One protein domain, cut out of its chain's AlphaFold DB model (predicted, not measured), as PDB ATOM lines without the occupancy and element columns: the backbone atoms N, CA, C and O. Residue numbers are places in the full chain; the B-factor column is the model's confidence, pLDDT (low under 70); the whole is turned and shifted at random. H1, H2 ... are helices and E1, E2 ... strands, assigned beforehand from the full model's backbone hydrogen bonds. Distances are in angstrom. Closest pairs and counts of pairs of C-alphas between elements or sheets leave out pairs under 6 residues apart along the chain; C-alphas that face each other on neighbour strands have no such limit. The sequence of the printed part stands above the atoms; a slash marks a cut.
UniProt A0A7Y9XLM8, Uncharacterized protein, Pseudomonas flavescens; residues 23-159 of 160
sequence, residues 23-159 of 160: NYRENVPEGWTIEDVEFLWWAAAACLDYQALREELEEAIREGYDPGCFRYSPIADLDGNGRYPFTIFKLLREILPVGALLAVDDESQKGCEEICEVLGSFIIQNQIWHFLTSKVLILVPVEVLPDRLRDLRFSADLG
ATOM      1  N   ASN A  23      70.458  69.916  78.178       89.06
ATOM      2  CA  ASN A  23      71.357  70.544  79.143       89.06
ATOM      3  C   ASN A  23      72.152  71.729  78.575       89.06
ATOM      4  O   ASN A  23      73.255  71.990  79.036       89.06
ATOM      5  N   TYR A  24      71.623  72.469  77.593       92.12
ATOM      6  CA  TYR A  24      72.316  73.622  77.001       92.12
ATOM      7  C   TYR A  24      73.668  73.250  76.371       92.12
ATOM      8  O   TYR A  24      74.577  74.075  76.308       92.12
ATOM      9  N   ARG A  25      73.808  71.990  75.923       91.81
ATOM     10  CA  ARG A  25      75.072  71.362  75.479       91.81
ATOM     11  C   ARG A  25      76.136  71.239  76.571       91.81
ATOM     12  O   ARG A  25      77.282  70.896  76.276       91.81
ATOM     13  N   GLU A  26      75.771  71.471  77.824       93.31
ATOM     14  CA  GLU A  26      76.635  71.233  78.962       93.31
ATOM     15  C   GLU A  26      76.602  69.761  79.373       93.31
ATOM     16  O   GLU A  26      75.552  69.146  79.559       93.31
ATOM     17  N   ASN A  27      77.791  69.190  79.542       92.81
ATOM     18  CA  ASN A  27      77.942  67.884  80.156       92.81
ATOM     19  C   ASN A  27      78.116  68.105  81.653       92.81
ATOM     20  O   ASN A  27      79.156  68.607  82.076       92.81
ATOM     21  N   VAL A  28      77.127  67.713  82.446       91.38
ATOM     22  CA  VAL A  28      77.169  67.798  83.912       91.38
ATOM     23  C   VAL A  28      77.867  66.571  84.522       91.38
ATOM     24  O   VAL A  28      78.009  65.554  83.831       91.38
ATOM     25  N   PRO A  29      78.332  66.635  85.785       89.94
ATOM     26  CA  PRO A  29      78.851  65.463  86.486       89.94
ATOM     27  C   PRO A  29      77.834  64.311  86.529       89.94
ATOM     28  O   PRO A  29      76.620  64.527  86.533       89.94
ATOM     29  N   GLU A  30      78.321  63.071  86.580       88.56
ATOM     30  CA  GLU A  30      77.447  61.895  86.629       88.56
ATOM     31  C   GLU A  30      76.545  61.919  87.871       88.56
ATOM     32  O   GLU A  30      77.009  62.127  88.988       88.56
ATOM     33  N   GLY A  31      75.241  61.702  87.671       88.56
ATOM     34  CA  GLY A  31      74.235  61.726  88.739       88.56
ATOM     35  C   GLY A  31      73.709  63.120  89.094       88.56
ATOM     36  O   GLY A  31      72.806  63.233  89.927       88.56
ATOM     37  N   TRP A  32      74.218  64.177  88.457       93.75
ATOM     38  CA  TRP A  32      73.823  65.561  88.713       93.75
ATOM     39  C   TRP A  32      72.884  66.063  87.616       93.75
ATOM     40  O   TRP A  32      72.906  65.577  86.486       93.75
ATOM     41  N   THR A  33      72.033  67.025  87.960       95.12
ATOM     42  CA  THR A  33      71.217  67.774  86.992       95.12
ATOM     43  C   THR A  33      71.882  69.109  86.653       95.12
ATOM     44  O   THR A  33      72.736  69.591  87.398       95.12
ATOM     45  N   ILE A  34      71.489  69.741  85.544       94.62
ATOM     46  CA  ILE A  34      71.983  71.087  85.218       94.62
ATOM     47  C   ILE A  34      71.509  72.127  86.239       94.62
ATOM     48  O   ILE A  34      72.227  73.076  86.542       94.62
ATOM     49  N   GLU A  35      70.330  71.926  86.828       94.62
ATOM     50  CA  GLU A  35      69.813  72.749  87.917       94.62
ATOM     51  C   GLU A  35      70.660  72.624  89.191       94.62
ATOM     52  O   GLU A  35      70.862  73.628  89.870       94.62
ATOM     53  N   ASP A  36      71.188  71.433  89.496       95.81
ATOM     54  CA  ASP A  36      72.098  71.218  90.630       95.81
ATOM     55  C   ASP A  36      73.388  72.043  90.458       95.81
ATOM     56  O   ASP A  36      73.808  72.754  91.374       95.81
ATOM     57  N   VAL A  37      73.992  71.987  89.264       96.19
ATOM     58  CA  VAL A  37      75.213  72.744  88.927       96.19
ATOM     59  C   VAL A  37      74.949  74.248  88.969       96.19
ATOM     60  O   VAL A  37      75.698  75.001  89.593       96.19
ATOM     61  N   GLU A  38      73.859  74.695  88.344       95.81
ATOM     62  CA  GLU A  38      73.451  76.099  88.342       95.81
ATOM     63  C   GLU A  38      73.236  76.621  89.760       95.81
ATOM     64  O   GLU A  38      73.813  77.645  90.133       95.81
ATOM     65  N   PHE A  39      72.468  75.895  90.573       96.88
ATOM     66  CA  PHE A  39      72.214  76.269  91.955       96.88
ATOM     67  C   PHE A  39      73.513  76.449  92.738       96.88
ATOM     68  O   PHE A  39      73.670  77.447  93.439       96.88
ATOM     69  N   LEU A  40      74.462  75.524  92.602       97.44
ATOM     70  CA  LEU A  40      75.715  75.567  93.350       97.44
ATOM     71  C   LEU A  40      76.561  76.791  93.032       97.44
ATOM     72  O   LEU A  40      77.057  77.442  93.950       97.44
ATOM     73  N   TRP A  41      76.693  77.152  91.759       97.44
ATOM     74  CA  TRP A  41      77.455  78.342  91.379       97.44
ATOM     75  C   TRP A  41      76.770  79.641  91.812       97.44
ATOM     76  O   TRP A  41      77.450  80.595  92.205       97.44
ATOM     77  N   TRP A  42      75.436  79.680  91.809       97.50
ATOM     78  CA  TRP A  42      74.676  80.794  92.380       97.50
ATOM     79  C   TRP A  42      74.822  80.874  93.905       97.50
ATOM     80  O   TRP A  42      75.084  81.956  94.433       97.50
ATOM     81  N   ALA A  43      74.747  79.742  94.607       96.94
ATOM     82  CA  ALA A  43      74.943  79.655  96.053       96.94
ATOM     83  C   ALA A  43      76.365  80.057  96.459       96.94
ATOM     84  O   ALA A  43      76.533  80.859  97.373       96.94
ATOM     85  N   ALA A  44      77.385  79.602  95.731       97.25
ATOM     86  CA  ALA A  44      78.768  80.020  95.943       97.25
ATOM     87  C   ALA A  44      78.919  81.536  95.806       97.25
ATOM     88  O   ALA A  44      79.478  82.191  96.681       97.25
ATOM     89  N   ALA A  45      78.365  82.113  94.736       96.38
ATOM     90  CA  ALA A  45      78.447  83.547  94.489       96.38
ATOM     91  C   ALA A  45      77.695  84.399  95.527       96.38
ATOM     92  O   ALA A  45      78.008  85.587  95.656       96.38
ATOM     93  N   ALA A  46      76.683  83.833  96.189       95.81
ATOM     94  CA  ALA A  46      75.874  84.503  97.202       95.81
ATOM     95  C   ALA A  46      76.456  84.360  98.615       95.81
ATOM     96  O   ALA A  46      76.399  85.301  99.403       95.81
ATOM     97  N   CYS A  47      77.008  83.191  98.941       94.81
ATOM     98  CA  CYS A  47      77.426  82.847 100.299       94.81
ATOM     99  C   CYS A  47      78.920  83.065 100.567       94.81
ATOM    100  O   CYS A  47      79.296  83.210 101.728       94.81
ATOM    101  N   LEU A  48      79.767  83.061  99.537       94.94
ATOM    102  CA  LEU A  48      81.220  83.118  99.694       94.94
ATOM    103  C   LEU A  48      81.776  84.467  99.248       94.94
ATOM    104  O   LEU A  48      81.334  85.039  98.250       94.94
ATOM    105  N   ASP A  49      82.787  84.947  99.975       95.12
ATOM    106  CA  ASP A  49      83.574  86.101  99.544       95.12
ATOM    107  C   ASP A  49      84.336  85.787  98.246       95.12
ATOM    108  O   ASP A  49      84.804  84.665  98.048       95.12
ATOM    109  N   TYR A  50      84.480  86.777  97.357       95.75
ATOM    110  CA  TYR A  50      85.167  86.588  96.074       95.75
ATOM    111  C   TYR A  50      86.607  86.098  96.249       95.75
ATOM    112  O   TYR A  50      87.035  85.200  95.527       95.75
ATOM    113  N   GLN A  51      87.351  86.690  97.185       96.25
ATOM    114  CA  GLN A  51      88.752  86.360  97.406       96.25
ATOM    115  C   GLN A  51      88.894  84.997  98.088       96.25
ATOM    116  O   GLN A  51      89.751  84.216  97.687       96.25
ATOM    117  N   ALA A  52      88.008  84.675  99.034       95.44
ATOM    118  CA  ALA A  52      87.976  83.349  99.652       95.44
ATOM    119  C   ALA A  52      87.663  82.250  98.621       95.44
ATOM    120  O   ALA A  52      88.388  81.266  98.525       95.44
ATOM    121  N   LEU A  53      86.628  82.441  97.791       96.88
ATOM    122  CA  LEU A  53      86.301  81.496  96.719       96.88
ATOM    123  C   LEU A  53      87.460  81.362  95.727       96.88
ATOM    124  O   LEU A  53      87.780  80.259  95.299       96.88
ATOM    125  N   ARG A  54      88.107  82.474  95.364       97.75
ATOM    126  CA  ARG A  54      89.270  82.459  94.478       97.75
ATOM    127  C   ARG A  54      90.393  81.574  95.015       97.75
ATOM    128  O   ARG A  54      90.905  80.755  94.260       97.75
ATOM    129  N   GLU A  55      90.771  81.752  96.276       97.19
ATOM    130  CA  GLU A  55      91.868  81.006  96.902       97.19
ATOM    131  C   GLU A  55      91.583  79.500  96.917       97.19
ATOM    132  O   GLU A  55      92.417  78.716  96.461       97.19
ATOM    133  N   GLU A  56      90.371  79.110  97.319       97.00
ATOM    134  CA  GLU A  56      89.932  77.708  97.346       97.00
ATOM    135  C   GLU A  56      89.919  77.070  95.946       97.00
ATOM    136  O   GLU A  56      90.363  75.934  95.759       97.00
ATOM    137  N   LEU A  57      89.438  77.792  94.925       96.88
ATOM    138  CA  LEU A  57      89.426  77.275  93.553       96.88
ATOM    139  C   LEU A  57      90.839  77.210  92.952       96.88
ATOM    140  O   LEU A  57      91.154  76.237  92.271       96.88
ATOM    141  N   GLU A  58      91.705  78.196  93.197       96.56
ATOM    142  CA  GLU A  58      93.106  78.162  92.747       96.56
ATOM    143  C   GLU A  58      93.879  76.992  93.371       96.56
ATOM    144  O   GLU A  58      94.672  76.336  92.687       96.56
ATOM    145  N   GLU A  59      93.655  76.718  94.657       95.19
ATOM    146  CA  GLU A  59      94.224  75.555  95.335       95.19
ATOM    147  C   GLU A  59      93.711  74.253  94.720       95.19
ATOM    148  O   GLU A  59      94.516  73.414  94.313       95.19
ATOM    149  N   ALA A  60      92.397  74.130  94.523       92.75
ATOM    150  CA  ALA A  60      91.803  72.966  93.882       92.75
ATOM    151  C   ALA A  60      92.407  72.706  92.486       92.75
ATOM    152  O   ALA A  60      92.811  71.581  92.182       92.75
ATOM    153  N   ILE A  61      92.521  73.735  91.640       93.88
ATOM    154  CA  ILE A  61      93.118  73.620  90.297       93.88
ATOM    155  C   ILE A  61      94.550  73.088  90.385       93.88
ATOM    156  O   ILE A  61      94.932  72.214  89.608       93.88
ATOM    157  N   ARG A  62      95.342  73.582  91.342       91.50
ATOM    158  CA  ARG A  62      96.735  73.160  91.532       91.50
ATOM    159  C   ARG A  62      96.857  71.685  91.914       91.50
ATOM    160  O   ARG A  62      97.823  71.042  91.512       91.50
ATOM    161  N   GLU A  63      95.912  71.167  92.690       86.94
ATOM    162  CA  GLU A  63      95.915  69.779  93.161       86.94
ATOM    163  C   GLU A  63      95.365  68.781  92.136       86.94
ATOM    164  O   GLU A  63      95.805  67.632  92.108       86.94
ATOM    165  N   GLY A  64      94.383  69.199  91.331       75.56
ATOM    166  CA  GLY A  64      93.533  68.277  90.573       75.56
ATOM    167  C   GLY A  64      93.437  68.512  89.066       75.56
ATOM    168  O   GLY A  64      92.771  67.727  88.394       75.56
ATOM    169  N   TYR A  65      94.049  69.566  88.511       82.94
ATOM    170  CA  TYR A  65      93.954  69.825  87.073       82.94
ATOM    171  C   TYR A  65      94.757  68.816  86.244       82.94
ATOM    172  O   TYR A  65      95.975  68.696  86.385       82.94
ATOM    173  N   ASP A  66      94.067  68.161  85.312       80.69
ATOM    174  CA  ASP A  66      94.644  67.285  84.298       80.69
ATOM    175  C   ASP A  66      94.230  67.785  82.899       80.69
ATOM    176  O   ASP A  66      93.039  67.846  82.586       80.69
ATOM    177  N   PRO A  67      95.187  68.155  82.029       77.19
ATOM    178  CA  PRO A  67      94.893  68.643  80.686       77.19
ATOM    179  C   PRO A  67      94.436  67.546  79.705       77.19
ATOM    180  O   PRO A  67      94.153  67.859  78.550       77.19
ATOM    181  N   GLY A  68      94.368  66.271  80.110       82.69
ATOM    182  CA  GLY A  68      94.064  65.137  79.230       82.69
ATOM    183  C   GLY A  68      92.622  65.044  78.707       82.69
ATOM    184  O   GLY A  68      92.349  64.232  77.818       82.69
ATOM    185  N   CYS A  69      91.680  65.841  79.223       79.69
ATOM    186  CA  CYS A  69      90.291  65.833  78.761       79.69
ATOM    187  C   CYS A  69      90.080  66.745  77.538       79.69
ATOM    188  O   CYS A  69      90.271  67.950  77.605       79.69
ATOM    189  N   PHE A  70      89.592  66.200  76.424       85.44
ATOM    190  CA  PHE A  70      89.294  66.985  75.212       85.44
ATOM    191  C   PHE A  70      87.793  67.228  75.000       85.44
ATOM    192  O   PHE A  70      87.349  67.460  73.878       85.44
ATOM    193  N   ARG A  71      86.989  67.126  76.066       90.62
ATOM    194  CA  ARG A  71      85.553  67.433  76.032       90.62
ATOM    195  C   ARG A  71      85.297  68.764  76.710       90.62
ATOM    196  O   ARG A  71      85.834  69.014  77.788       90.62
ATOM    197  N   TYR A  72      84.445  69.567  76.092       93.25
ATOM    198  CA  TYR A  72      84.161  70.926  76.518       93.25
ATOM    199  C   TYR A  72      82.657  71.179  76.565       93.25
ATOM    200  O   TYR A  72      81.895  70.534  75.842       93.25
ATOM    201  N   SER A  73      82.254  72.133  77.399       94.50
ATOM    202  CA  SER A  73      80.873  72.585  77.545       94.50
ATOM    203  C   SER A  73      80.802  74.109  77.459       94.50
ATOM    204  O   SER A  73      81.660  74.776  78.040       94.50
ATOM    205  N   PRO A  74      79.811  74.684  76.761       95.12
ATOM    206  CA  PRO A  74      79.613  76.127  76.749       95.12
ATOM    207  C   PRO A  74      79.040  76.600  78.089       95.12
ATOM    208  O   PRO A  74      78.067  76.034  78.575       95.12
ATOM    209  N   ILE A  75      79.615  77.657  78.671       94.38
ATOM    210  CA  ILE A  75      79.157  78.198  79.970       94.38
ATOM    211  C   ILE A  75      78.741  79.670  79.924       94.38
ATOM    212  O   ILE A  75      77.982  80.117  80.787       94.38
ATOM    213  N   ALA A  76      79.213  80.428  78.933       94.31
ATOM    214  CA  ALA A  76      78.879  81.838  78.745       94.31
ATOM    215  C   ALA A  76      79.038  82.259  77.276       94.31
ATOM    216  O   ALA A  76      79.798  81.631  76.542       94.31
ATOM    217  N   ASP A  77      78.322  83.290  76.839       93.81
ATOM    218  CA  ASP A  77      78.534  83.935  75.541       93.81
ATOM    219  C   ASP A  77      79.865  84.707  75.537       93.81
ATOM    220  O   ASP A  77      80.535  84.816  76.567       93.81
ATOM    221  N   LEU A  78      80.272  85.256  74.387       93.56
ATOM    222  CA  LEU A  78      81.529  86.017  74.285       93.56
ATOM    223  C   LEU A  78      81.569  87.301  75.138       93.56
ATOM    224  O   LEU A  78      82.659  87.812  75.409       93.56
ATOM    225  N   ASP A  79      80.422  87.787  75.609       91.69
ATOM    226  CA  ASP A  79      80.318  88.914  76.539       91.69
ATOM    227  C   ASP A  79      80.364  88.461  78.013       91.69
ATOM    228  O   ASP A  79      80.472  89.283  78.925       91.69
ATOM    229  N   GLY A  80      80.357  87.149  78.265       90.69
ATOM    230  CA  GLY A  80      80.375  86.539  79.588       90.69
ATOM    231  C   GLY A  80      78.997  86.347  80.220       90.69
ATOM    232  O   GLY A  80      78.922  85.993  81.400       90.69
ATOM    233  N   ASN A  81      77.913  86.575  79.477       90.88
ATOM    234  CA  ASN A  81      76.557  86.312  79.944       90.88
ATOM    235  C   ASN A  81      76.222  84.829  79.797       90.88
ATOM    236  O   ASN A  81      76.630  84.157  78.854       90.88
ATOM    237  N   GLY A  82      75.429  84.304  80.718       90.06
ATOM    238  CA  GLY A  82      75.016  82.912  80.675       90.06
ATOM    239  C   GLY A  82      74.116  82.563  81.846       90.06
ATOM    240  O   GLY A  82      73.558  83.439  82.506       90.06
ATOM    241  N   ARG A  83      73.988  81.260  82.105       92.06
ATOM    242  CA  ARG A  83      73.216  80.729  83.241       92.06
ATOM    243  C   ARG A  83      73.864  81.046  84.587       92.06
ATOM    244  O   ARG A  83      73.182  81.172  85.600       92.06
ATOM    245  N   TYR A  84      75.187  81.158  84.600       94.31
ATOM    246  CA  TYR A  84      75.974  81.340  85.811       94.31
ATOM    247  C   TYR A  84      76.175  82.824  86.136       94.31
ATOM    248  O   TYR A  84      76.172  83.660  85.229       94.31
ATOM    249  N   PRO A  85      76.399  83.185  87.413       94.81
ATOM    250  CA  PRO A  85      76.683  84.567  87.771       94.81
ATOM    251  C   PRO A  85      77.908  85.090  87.014       94.81
ATOM    252  O   PRO A  85      78.974  84.475  87.055       94.81
ATOM    253  N   PHE A  86      77.804  86.280  86.418       93.19
ATOM    254  CA  PHE A  86      78.907  86.905  85.675       93.19
ATOM    255  C   PHE A  86      80.217  86.963  86.481       93.19
ATOM    256  O   PHE A  86      81.309  86.778  85.948       93.19
ATOM    257  N   THR A  87      80.131  87.171  87.799       94.25
ATOM    258  CA  THR A  87      81.324  87.206  88.657       94.25
ATOM    259  C   THR A  87      82.034  85.860  88.772       94.25
ATOM    260  O   THR A  87      83.242  85.854  88.971       94.25
ATOM    261  N   ILE A  88      81.310  84.743  88.650       96.31
ATOM    262  CA  ILE A  88      81.910  83.405  88.593       96.31
ATOM    263  C   ILE A  88      82.645  83.237  87.270       96.31
ATOM    264  O   ILE A  88      83.812  82.867  87.271       96.31
ATOM    265  N   PHE A  89      82.012  83.590  86.149       95.69
ATOM    266  CA  PHE A  89      82.673  83.551  84.846       95.69
ATOM    267  C   PHE A  89      83.959  84.395  84.825       95.69
ATOM    268  O   PHE A  89      85.011  83.925  84.389       95.69
ATOM    269  N   LYS A  90      83.901  85.620  85.364       96.06
ATOM    270  CA  LYS A  90      85.076  86.486  85.503       96.06
ATOM    271  C   LYS A  90      86.180  85.819  86.326       96.06
ATOM    272  O   LYS A  90      87.325  85.813  85.887       96.06
ATOM    273  N   LEU A  91      85.834  85.232  87.472       97.31
ATOM    274  CA  LEU A  91      86.788  84.517  88.319       97.31
ATOM    275  C   LEU A  91      87.451  83.361  87.563       97.31
ATOM    276  O   LEU A  91      88.671  83.252  87.558       97.31
ATOM    277  N   LEU A  92      86.666  82.537  86.868       97.06
ATOM    278  CA  LEU A  92      87.182  81.415  86.083       97.06
ATOM    279  C   LEU A  92      88.164  81.878  85.001       97.06
ATOM    280  O   LEU A  92      89.213  81.265  84.830       97.06
ATOM    281  N   ARG A  93      87.891  82.999  84.322       96.25
ATOM    282  CA  ARG A  93      88.842  83.592  83.363       96.25
ATOM    283  C   ARG A  93      90.165  84.021  83.991       96.25
ATOM    284  O   ARG A  93      91.169  84.048  83.287       96.25
ATOM    285  N   GLU A  94      90.155  84.410  85.262       96.56
ATOM    286  CA  GLU A  94      91.351  84.860  85.979       96.56
ATOM    287  C   GLU A  94      92.219  83.685  86.444       96.56
ATOM    288  O   GLU A  94      93.445  83.797  86.420       96.56
ATOM    289  N   ILE A  95      91.599  82.575  86.861       96.69
ATOM    290  CA  ILE A  95      92.297  81.489  87.572       96.69
ATOM    291  C   ILE A  95      92.546  80.237  86.731       96.69
ATOM    292  O   ILE A  95      93.419  79.437  87.072       96.69
ATOM    293  N   LEU A  96      91.774  80.021  85.660       95.56
ATOM    294  CA  LEU A  96      91.896  78.802  84.869       95.56
ATOM    295  C   LEU A  96      93.173  78.812  84.015       95.56
ATOM    296  O   LEU A  96      93.540  79.841  83.441       95.56
ATOM    297  N   PRO A  97      93.844  77.656  83.878       91.81
ATOM    298  CA  PRO A  97      95.014  77.539  83.025       91.81
ATOM    299  C   PRO A  97      94.648  77.706  81.544       91.81
ATOM    300  O   PRO A  97      93.514  77.476  81.113       91.81
ATOM    301  N   VAL A  98      95.648  78.064  80.737       88.81
ATOM    302  CA  VAL A  98      95.491  78.179  79.282       88.81
ATOM    303  C   VAL A  98      94.967  76.858  78.711       88.81
ATOM    304  O   VAL A  98      95.504  75.792  79.007       88.81
ATOM    305  N   GLY A  99      93.926  76.935  77.883       88.31
ATOM    306  CA  GLY A  99      93.299  75.767  77.258       88.31
ATOM    307  C   GLY A  99      92.131  75.164  78.039       88.31
ATOM    308  O   GLY A  99      91.355  74.415  77.448       88.31
ATOM    309  N   ALA A 100      91.960  75.508  79.320       92.81
ATOM    310  CA  ALA A 100      90.831  75.037  80.122       92.81
ATOM    311  C   ALA A 100      89.543  75.833  79.864       92.81
ATOM    312  O   ALA A 100      88.460  75.266  79.951       92.81
ATOM    313  N   LEU A 101      89.661  77.120  79.526       95.06
ATOM    314  CA  LEU A 101      88.562  77.992  79.111       95.06
ATOM    315  C   LEU A 101      88.944  78.677  77.798       95.06
ATOM    316  O   LEU A 101      89.967  79.360  77.728       95.06
ATOM    317  N   LEU A 102      88.141  78.480  76.758       94.12
ATOM    318  CA  LEU A 102      88.438  78.916  75.396       94.12
ATOM    319  C   LEU A 102      87.280  79.734  74.834       94.12
ATOM    320  O   LEU A 102      86.126  79.352  74.991       94.12
ATOM    321  N   ALA A 103      87.594  80.842  74.164       94.38
ATOM    322  CA  ALA A 103      86.628  81.556  73.340       94.38
ATOM    323  C   ALA A 103      86.503  80.849  71.985       94.38
ATOM    324  O   ALA A 103      87.516  80.574  71.341       94.38
ATOM    325  N   VAL A 104      85.272  80.574  71.559       92.81
ATOM    326  CA  VAL A 104      84.958  80.054  70.228       92.81
ATOM    327  C   VAL A 104      84.349  81.194  69.426       92.81
ATOM    328  O   VAL A 104      83.134  81.381  69.407       92.81
ATOM    329  N   ASP A 105      85.204  82.006  68.817       90.81
ATOM    330  CA  ASP A 105      84.832  83.117  67.940       90.81
ATOM    331  C   ASP A 105      85.043  82.765  66.456       90.81
ATOM    332  O   ASP A 105      85.524  81.681  66.111       90.81
ATOM    333  N   ASP A 106      84.698  83.683  65.554       86.50
ATOM    334  CA  ASP A 106      84.883  83.483  64.112       86.50
ATOM    335  C   ASP A 106      86.353  83.241  63.728       86.50
ATOM    336  O   ASP A 106      86.639  82.591  62.723       86.50
ATOM    337  N   GLU A 107      87.311  83.756  64.507       82.81
ATOM    338  CA  GLU A 107      88.733  83.542  64.241       82.81
ATOM    339  C   GLU A 107      89.158  82.116  64.572       82.81
ATOM    340  O   GLU A 107      89.912  81.516  63.804       82.81
ATOM    341  N   SER A 108      88.621  81.557  65.657       78.25
ATOM    342  CA  SER A 108      88.857  80.177  66.082       78.25
ATOM    343  C   SER A 108      88.384  79.139  65.055       78.25
ATOM    344  O   SER A 108      88.909  78.028  65.027       78.25
ATOM    345  N   GLN A 109      87.447  79.508  64.172       71.94
ATOM    346  CA  GLN A 109      86.931  78.637  63.111       71.94
ATOM    347  C   GLN A 109      87.676  78.752  61.779       71.94
ATOM    348  O   GLN A 109      87.410  77.976  60.856       71.94
ATOM    349  N   LYS A 110      88.600  79.712  61.626       75.38
ATOM    350  CA  LYS A 110      89.324  79.905  60.361       75.38
ATOM    351  C   LYS A 110      90.144  78.650  60.031       75.38
ATOM    352  O   LYS A 110      91.203  78.420  60.604       75.38
ATOM    353  N   GLY A 111      89.670  77.870  59.058       70.44
ATOM    354  CA  GLY A 111      90.315  76.631  58.605       70.44
ATOM    355  C   GLY A 111      89.651  75.338  59.088       70.44
ATOM    356  O   GLY A 111      90.143  74.264  58.750       70.44
ATOM    357  N   CYS A 112      88.543  75.419  59.828       72.50
ATOM    358  CA  CYS A 112      87.688  74.270  60.123       72.50
ATOM    359  C   CYS A 112      86.758  73.979  58.932       72.50
ATOM    360  O   CYS A 112      86.193  74.900  58.343       72.50
ATOM    361  N   GLU A 113      86.598  72.703  58.568       70.62
ATOM    362  CA  GLU A 113      85.702  72.284  57.472       70.62
ATOM    363  C   GLU A 113      84.216  72.408  57.849       70.62
ATOM    364  O   GLU A 113      83.369  72.595  56.976       70.62
ATOM    365  N   GLU A 114      83.905  72.362  59.146       72.00
ATOM    366  CA  GLU A 114      82.555  72.483  59.696       72.00
ATOM    367  C   GLU A 114      82.477  73.635  60.704       72.00
ATOM    368  O   GLU A 114      83.430  73.912  61.439       72.00
ATOM    369  N   ILE A 115      81.320  74.306  60.739       72.00
ATOM    370  CA  ILE A 115      81.025  75.338  61.737       72.00
ATOM    371  C   ILE A 115      80.942  74.650  63.098       72.00
ATOM    372  O   ILE A 115      80.138  73.737  63.290       72.00
ATOM    373  N   CYS A 116      81.757  75.096  64.053       79.62
ATOM    374  CA  CYS A 116      81.689  74.598  65.420       79.62
ATOM    375  C   CYS A 116      80.311  74.925  66.007       79.62
ATOM    376  O   CYS A 116      79.902  76.086  66.036       79.62
ATOM    377  N   GLU A 117      79.613  73.907  66.507       84.31
ATOM    378  CA  GLU A 117      78.234  74.021  67.001       84.31
ATOM    379  C   GLU A 117      78.087  74.896  68.257       84.31
ATOM    380  O   GLU A 117      76.974  75.145  68.714       84.31
ATOM    381  N   VAL A 118      79.211  75.343  68.820       88.31
ATOM    382  CA  VAL A 118      79.294  76.220  69.992       88.31
ATOM    383  C   VAL A 118      79.915  77.594  69.668       88.31
ATOM    384  O   VAL A 118      80.496  78.245  70.538       88.31
ATOM    385  N   LEU A 119      79.821  78.040  68.408       90.19
ATOM    386  CA  LEU A 119      80.258  79.374  67.973       90.19
ATOM    387  C   LEU A 119      79.582  80.489  68.778       90.19
ATOM    388  O   LEU A 119      78.375  80.465  69.003       90.19
ATOM    389  N   GLY A 120      80.359  81.502  69.154       91.81
ATOM    390  CA  GLY A 120      79.883  82.638  69.935       91.81
ATOM    391  C   GLY A 120      79.857  82.375  71.440       91.81
ATOM    392  O   GLY A 120      79.182  83.104  72.165       91.81
ATOM    393  N   SER A 121      80.582  81.362  71.929       94.38
ATOM    394  CA  SER A 121      80.606  81.023  73.354       94.38
ATOM    395  C   SER A 121      82.009  80.819  73.914       94.38
ATOM    396  O   SER A 121      82.957  80.486  73.202       94.38
ATOM    397  N   PHE A 122      82.129  81.006  75.224       95.75
ATOM    398  CA  PHE A 122      83.212  80.457  76.015       95.75
ATOM    399  C   PHE A 122      82.887  79.025  76.419       95.75
ATOM    400  O   PHE A 122      81.871  78.758  77.071       95.75
ATOM    401  N   ILE A 123      83.803  78.123  76.081       95.25
ATOM    402  CA  ILE A 123      83.729  76.708  76.421       95.25
ATOM    403  C   ILE A 123      84.755  76.360  77.494       95.25
ATOM    404  O   ILE A 123      85.917  76.762  77.411       95.25
ATOM    405  N   ILE A 124      84.331  75.600  78.499       95.50
ATOM    406  CA  ILE A 124      85.182  75.099  79.577       95.50
ATOM    407  C   ILE A 124      85.399  73.597  79.430       95.50
ATOM    408  O   ILE A 124      84.491  72.865  79.039       95.50
ATOM    409  N   GLN A 125      86.601  73.122  79.737       94.50
ATOM    410  CA  GLN A 125      86.914  71.699  79.736       94.50
ATOM    411  C   GLN A 125      86.090  70.979  80.820       94.50
ATOM    412  O   GLN A 125      86.064  71.386  81.981       94.50
ATOM    413  N   ASN A 126      85.427  69.881  80.456       93.69
ATOM    414  CA  ASN A 126      84.460  69.217  81.335       93.69
ATOM    415  C   ASN A 126      85.099  68.714  82.633       93.69
ATOM    416  O   ASN A 126      84.497  68.833  83.691       93.69
ATOM    417  N   GLN A 127      86.320  68.180  82.570       92.06
ATOM    418  CA  GLN A 127      86.988  67.622  83.747       92.06
ATOM    419  C   GLN A 127      87.216  68.674  84.837       92.06
ATOM    420  O   GLN A 127      86.831  68.452  85.985       92.06
ATOM    421  N   ILE A 128      87.799  69.827  84.487       93.00
ATOM    422  CA  ILE A 128      87.990  70.908  85.459       93.00
ATOM    423  C   ILE A 128      86.649  71.497  85.893       93.00
ATOM    424  O   ILE A 128      86.475  71.792  87.069       93.00
ATOM    425  N   TRP A 129      85.669  71.597  84.990       95.12
ATOM    426  CA  TRP A 129      84.338  72.086  85.337       95.12
ATOM    427  C   TRP A 129      83.648  71.212  86.384       95.12
ATOM    428  O   TRP A 129      83.153  71.721  87.391       95.12
ATOM    429  N   HIS A 130      83.672  69.893  86.191       93.94
ATOM    430  CA  HIS A 130      83.125  68.918  87.133       93.94
ATOM    431  C   HIS A 130      83.854  68.978  88.463       93.94
ATOM    432  O   HIS A 130      83.221  69.056  89.511       93.94
ATOM    433  N   PHE A 131      85.184  68.991  88.422       92.75
ATOM    434  CA  PHE A 131      86.004  69.023  89.622       92.75
ATOM    435  C   PHE A 131      85.760  70.288  90.458       92.75
ATOM    436  O   PHE A 131      85.532  70.193  91.664       92.75
ATOM    437  N   LEU A 132      85.735  71.464  89.823       95.62
ATOM    438  CA  LEU A 132      85.441  72.725  90.503       95.62
ATOM    439  C   LEU A 132      84.010  72.759  91.046       95.62
ATOM    440  O   LEU A 132      83.803  73.182  92.179       95.62
ATOM    441  N   THR A 133      83.037  72.259  90.286       96.19
ATOM    442  CA  THR A 133      81.638  72.174  90.727       96.19
ATOM    443  C   THR A 133      81.493  71.276  91.965       96.19
ATOM    444  O   THR A 133      80.830  71.651  92.934       96.19
ATOM    445  N   SER A 134      82.186  70.135  91.998       94.38
ATOM    446  CA  SER A 134      82.239  69.265  93.179       94.38
ATOM    447  C   SER A 134      82.915  69.939  94.373       94.38
ATOM    448  O   SER A 134      82.459  69.784  95.502       94.38
ATOM    449  N   LYS A 135      83.976  70.726  94.158       94.94
ATOM    450  CA  LYS A 135      84.602  71.513  95.234       94.94
ATOM    451  C   LYS A 135      83.650  72.573  95.778       94.94
ATOM    452  O   LYS A 135      83.524  72.707  96.991       94.94
ATOM    453  N   VAL A 136      82.914  73.256  94.907       96.50
ATOM    454  CA  VAL A 136      81.897  74.235  95.305       96.50
ATOM    455  C   VAL A 136      80.825  73.616  96.209       96.50
ATOM    456  O   VAL A 136      80.460  74.237  97.204       96.50
ATOM    457  N   LEU A 137      80.372  72.386  95.941       96.12
ATOM    458  CA  LEU A 137      79.432  71.674  96.822       96.12
ATOM    459  C   LEU A 137      79.932  71.564  98.274       96.12
ATOM    460  O   LEU A 137      79.138  71.654  99.215       96.12
ATOM    461  N   ILE A 138      81.241  71.390  98.464       94.75
ATOM    462  CA  ILE A 138      81.868  71.295  99.788       94.75
ATOM    463  C   ILE A 138      81.991  72.676 100.448       94.75
ATOM    464  O   ILE A 138      81.802  72.799 101.660       94.75
ATOM    465  N   LEU A 139      82.272  73.715  99.658       95.19
ATOM    466  CA  LEU A 139      82.467  75.085 100.144       95.19
ATOM    467  C   LEU A 139      81.158  75.780 100.537       95.19
ATOM    468  O   LEU A 139      81.134  76.572 101.478       95.19
ATOM    469  N   VAL A 140      80.064  75.506  99.824       95.81
ATOM    470  CA  VAL A 140      78.760  76.121 100.104       95.81
ATOM    471  C   VAL A 140      78.235  75.652 101.475       95.81
ATOM    472  O   VAL A 140      78.332  74.459 101.784       95.81
ATOM    473  N   PRO A 141      77.666  76.549 102.312       94.88
ATOM    474  CA  PRO A 141      77.076  76.168 103.596       94.88
ATOM    475  C   PRO A 141      75.997  75.092 103.442       94.88
ATOM    476  O   PRO A 141      75.123  75.188 102.582       94.88
ATOM    477  N   VAL A 142      76.031  74.061 104.287       94.56
ATOM    478  CA  VAL A 142      75.110  72.917 104.166       94.56
ATOM    479  C   VAL A 142      73.651  73.331 104.382       94.56
ATOM    480  O   VAL A 142      72.747  72.749 103.789       94.56
ATOM    481  N   GLU A 143      73.416  74.372 105.179       94.00
ATOM    482  CA  GLU A 143      72.091  74.882 105.535       94.00
ATOM    483  C   GLU A 143      71.357  75.509 104.347       94.00
ATOM    484  O   GLU A 143      70.129  75.574 104.361       94.00
ATOM    485  N   VAL A 144      72.092  75.958 103.323       94.88
ATOM    486  CA  VAL A 144      71.503  76.536 102.106       94.88
ATOM    487  C   VAL A 144      71.307  75.505 101.000       94.88
ATOM    488  O   VAL A 144      70.645  75.798 100.008       94.88
ATOM    489  N   LEU A 145      71.868  74.300 101.145       95.31
ATOM    490  CA  LEU A 145      71.757  73.256 100.135       95.31
ATOM    491  C   LEU A 145      70.353  72.607 100.160       95.31
ATOM    492  O   LEU A 145      69.864  72.205 101.226       95.31
ATOM    493  N   PRO A 146      69.711  72.424  98.992       94.00
ATOM    494  CA  PRO A 146      68.550  71.558  98.822       94.00
ATOM    495  C   PRO A 146      68.832  70.129  99.300       94.00
ATOM    496  O   PRO A 146      69.977  69.681  99.252       94.00
ATOM    497  N   ASP A 147      67.788  69.393  99.706       93.75
ATOM    498  CA  ASP A 147      67.914  68.021 100.237       93.75
ATOM    499  C   ASP A 147      68.778  67.124  99.334       93.75
ATOM    500  O   ASP A 147      69.735  66.518  99.801       93.75
ATOM    501  N   ARG A 148      68.523  67.141  98.020       92.25
ATOM    502  CA  ARG A 148      69.282  66.362  97.029       92.25
ATOM    503  C   ARG A 148      70.787  66.665  97.049       92.25
ATOM    504  O   ARG A 148      71.592  65.742  97.002       92.25
ATOM    505  N   LEU A 149      71.174  67.941  97.105       94.50
ATOM    506  CA  LEU A 149      72.584  68.342  97.122       94.50
ATOM    507  C   LEU A 149      73.240  68.037  98.475       94.50
ATOM    508  O   LEU A 149      74.417  67.681  98.514       94.50
ATOM    509  N   ARG A 150      72.483  68.116  99.578       94.19
ATOM    510  CA  ARG A 150      72.953  67.636 100.886       94.19
ATOM    511  C   ARG A 150      73.241  66.142 100.855       94.19
ATOM    512  O   ARG A 150      74.311  65.739 101.296       94.19
ATOM    513  N   ASP A 151      72.334  65.350 100.293       91.69
ATOM    514  CA  ASP A 151      72.518  63.903 100.160       91.69
ATOM    515  C   ASP A 151      73.756  63.580  99.314       91.69
ATOM    516  O   ASP A 151      74.594  62.791  99.745       91.69
ATOM    517  N   LEU A 152      73.936  64.255  98.170       90.50
ATOM    518  CA  LEU A 152      75.132  64.102  97.330       90.50
ATOM    519  C   LEU A 152      76.424  64.440  98.084       90.50
ATOM    520  O   LEU A 152      77.412  63.715  97.969       90.50
ATOM    521  N   ARG A 153      76.416  65.512  98.883       90.38
ATOM    522  CA  ARG A 153      77.562  65.885  99.719       90.38
ATOM    523  C   ARG A 153      77.868  64.814 100.762       90.38
ATOM    524  O   ARG A 153      79.019  64.416 100.898       90.38
ATOM    525  N   PHE A 154      76.851  64.317 101.463       88.44
ATOM    526  CA  PHE A 154      77.038  63.270 102.466       88.44
ATOM    527  C   PHE A 154      77.530  61.956 101.852       88.44
ATOM    528  O   PHE A 154      78.383  61.300 102.443       88.44
ATOM    529  N   SER A 155      77.042  61.575 100.669       83.06
ATOM    530  CA  SER A 155      77.560  60.413  99.937       83.06
ATOM    531  C   SER A 155      79.042  60.576  99.597       83.06
ATOM    532  O   SER A 155      79.831  59.675  99.888       83.06
ATOM    533  N   ALA A 156      79.436  61.749  99.094       77.94
ATOM    534  CA  ALA A 156      80.831  62.056  98.789       77.94
ATOM    535  C   ALA A 156      81.731  62.006 100.041       77.94
ATOM    536  O   ALA A 156      82.806  61.407  99.995       77.94
ATOM    537  N   ASP A 157      81.275  62.557 101.172       75.31
ATOM    538  CA  ASP A 157      82.002  62.525 102.452       75.31
ATOM    539  C   ASP A 157      82.180  61.091 102.997       75.31
ATOM    540  O   ASP A 157      83.145  60.798 103.706       75.31
ATOM    541  N   LEU A 158      81.263  60.179 102.655       71.50
ATOM    542  CA  LEU A 158      81.312  58.763 103.034       71.50
ATOM    543  C   LEU A 158      82.120  57.893 102.054       71.50
ATOM    544  O   LEU A 158      82.303  56.703 102.323       71.50
ATOM    545  N   GLY A 159      82.623  58.464 100.953       62.94
ATOM    546  CA  GLY A 159      83.357  57.741  99.909       62.94
ATOM    547  C   GLY A 159      82.495  56.747  99.125       62.94
ATOM    548  O   GLY A 159      83.021  55.729  98.667       62.94
TER     549      GLY A 159
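What this domain is: This is residues 23 to 159 of the 160 residues of an uncharacterized protein of Pseudomonas flavescens (UniProt A0A7Y9XLM8). One helix, H4, runs through the middle of a helical body, with H1 and H2 crossing it on different sides and H5 across its far end. At its start H4 rises from a small sheet of three strands, H3 lies over the same face of that sheet, and beyond the sheet the long loop of residues 105 to 120 makes one end of the longest axis. The printed part has 137 residues, with five named helices and three named strands in the order H1, H2, E1, H3, E2, E3, H4, H5. The sheet has the order E1, E3, E2, all antiparallel, and the class is mostly helix. The whole is compact, with a radius of gyration of the C-alphas of 15.2 A, yet elongated in outline, spanning 49 by 30 by 27 A.

Where its parts are: After residues 23 to 33, H1 covers residues 34 to 47, 19.9 A long, from C-alpha 34 at (71.983, 71.087, 85.218). H2, residues 50 to 64, spans 20.9 A. E1 is residues 72 to 77, 14.2 A, and H3 residues 86 to 95, 14.6 A. E2 is residues 101 to 104 and E3 residues 121 to 125. H4, residues 126 to 139, spans 19.8 A from C-alpha 126 at (84.460, 69.217, 81.335). H5, residues 147 to 157, spans 15.3 A and ends at C-alpha 157, (82.002, 62.525, 102.452).

How they stand to each other: H4 is the hub, touching three helices. With residues 133 to 139 alone it touches H1, closest at the C-alphas of Leu 40 and Leu 137, 6.4 A, at a steep tilt of 50 degrees, the same way. It touches H2, closest at C-alphas 57 and 132, 6.8 A, at a steep tilt of 52 degrees, opposite ways. H4 and H5 only just touch, with 3 pairs of C-alphas within 8 A, the closest being Leu 137 and Arg 153, 6.7 A; they are about perpendicular at 80 degrees. H3 and H4 are apart. H4 stands up from the sheet, its line rising 54 degrees. H3 is on the same face, runs slantwise to the strands, and touches H2, closest at C-alphas 58 and 95, 6.2 A. E1, H3 and E2 form a split strand-helix-strand unit, two strands running the same way with E3 between them, and a right-handed crossover. Between E1 and E3, N 122 and O 76 are 2.7 A apart, within hydrogen-bond range; in the hairpin E2 and E3, N 104 and O 121 are at 2.8 A. In H1, H2, H3 and H5 every O i to N i+4 pair is within range; in H4, 9 of 10.

The domain as a whole: The C-alphas farthest apart are those of Gly 111 and Glu 143, 50.4 A. The printed part has no cut, and the link from E2 to E3 is long, 16 residues. The mean pLDDT of the printed part is 91.0, and residue 159 is under 70.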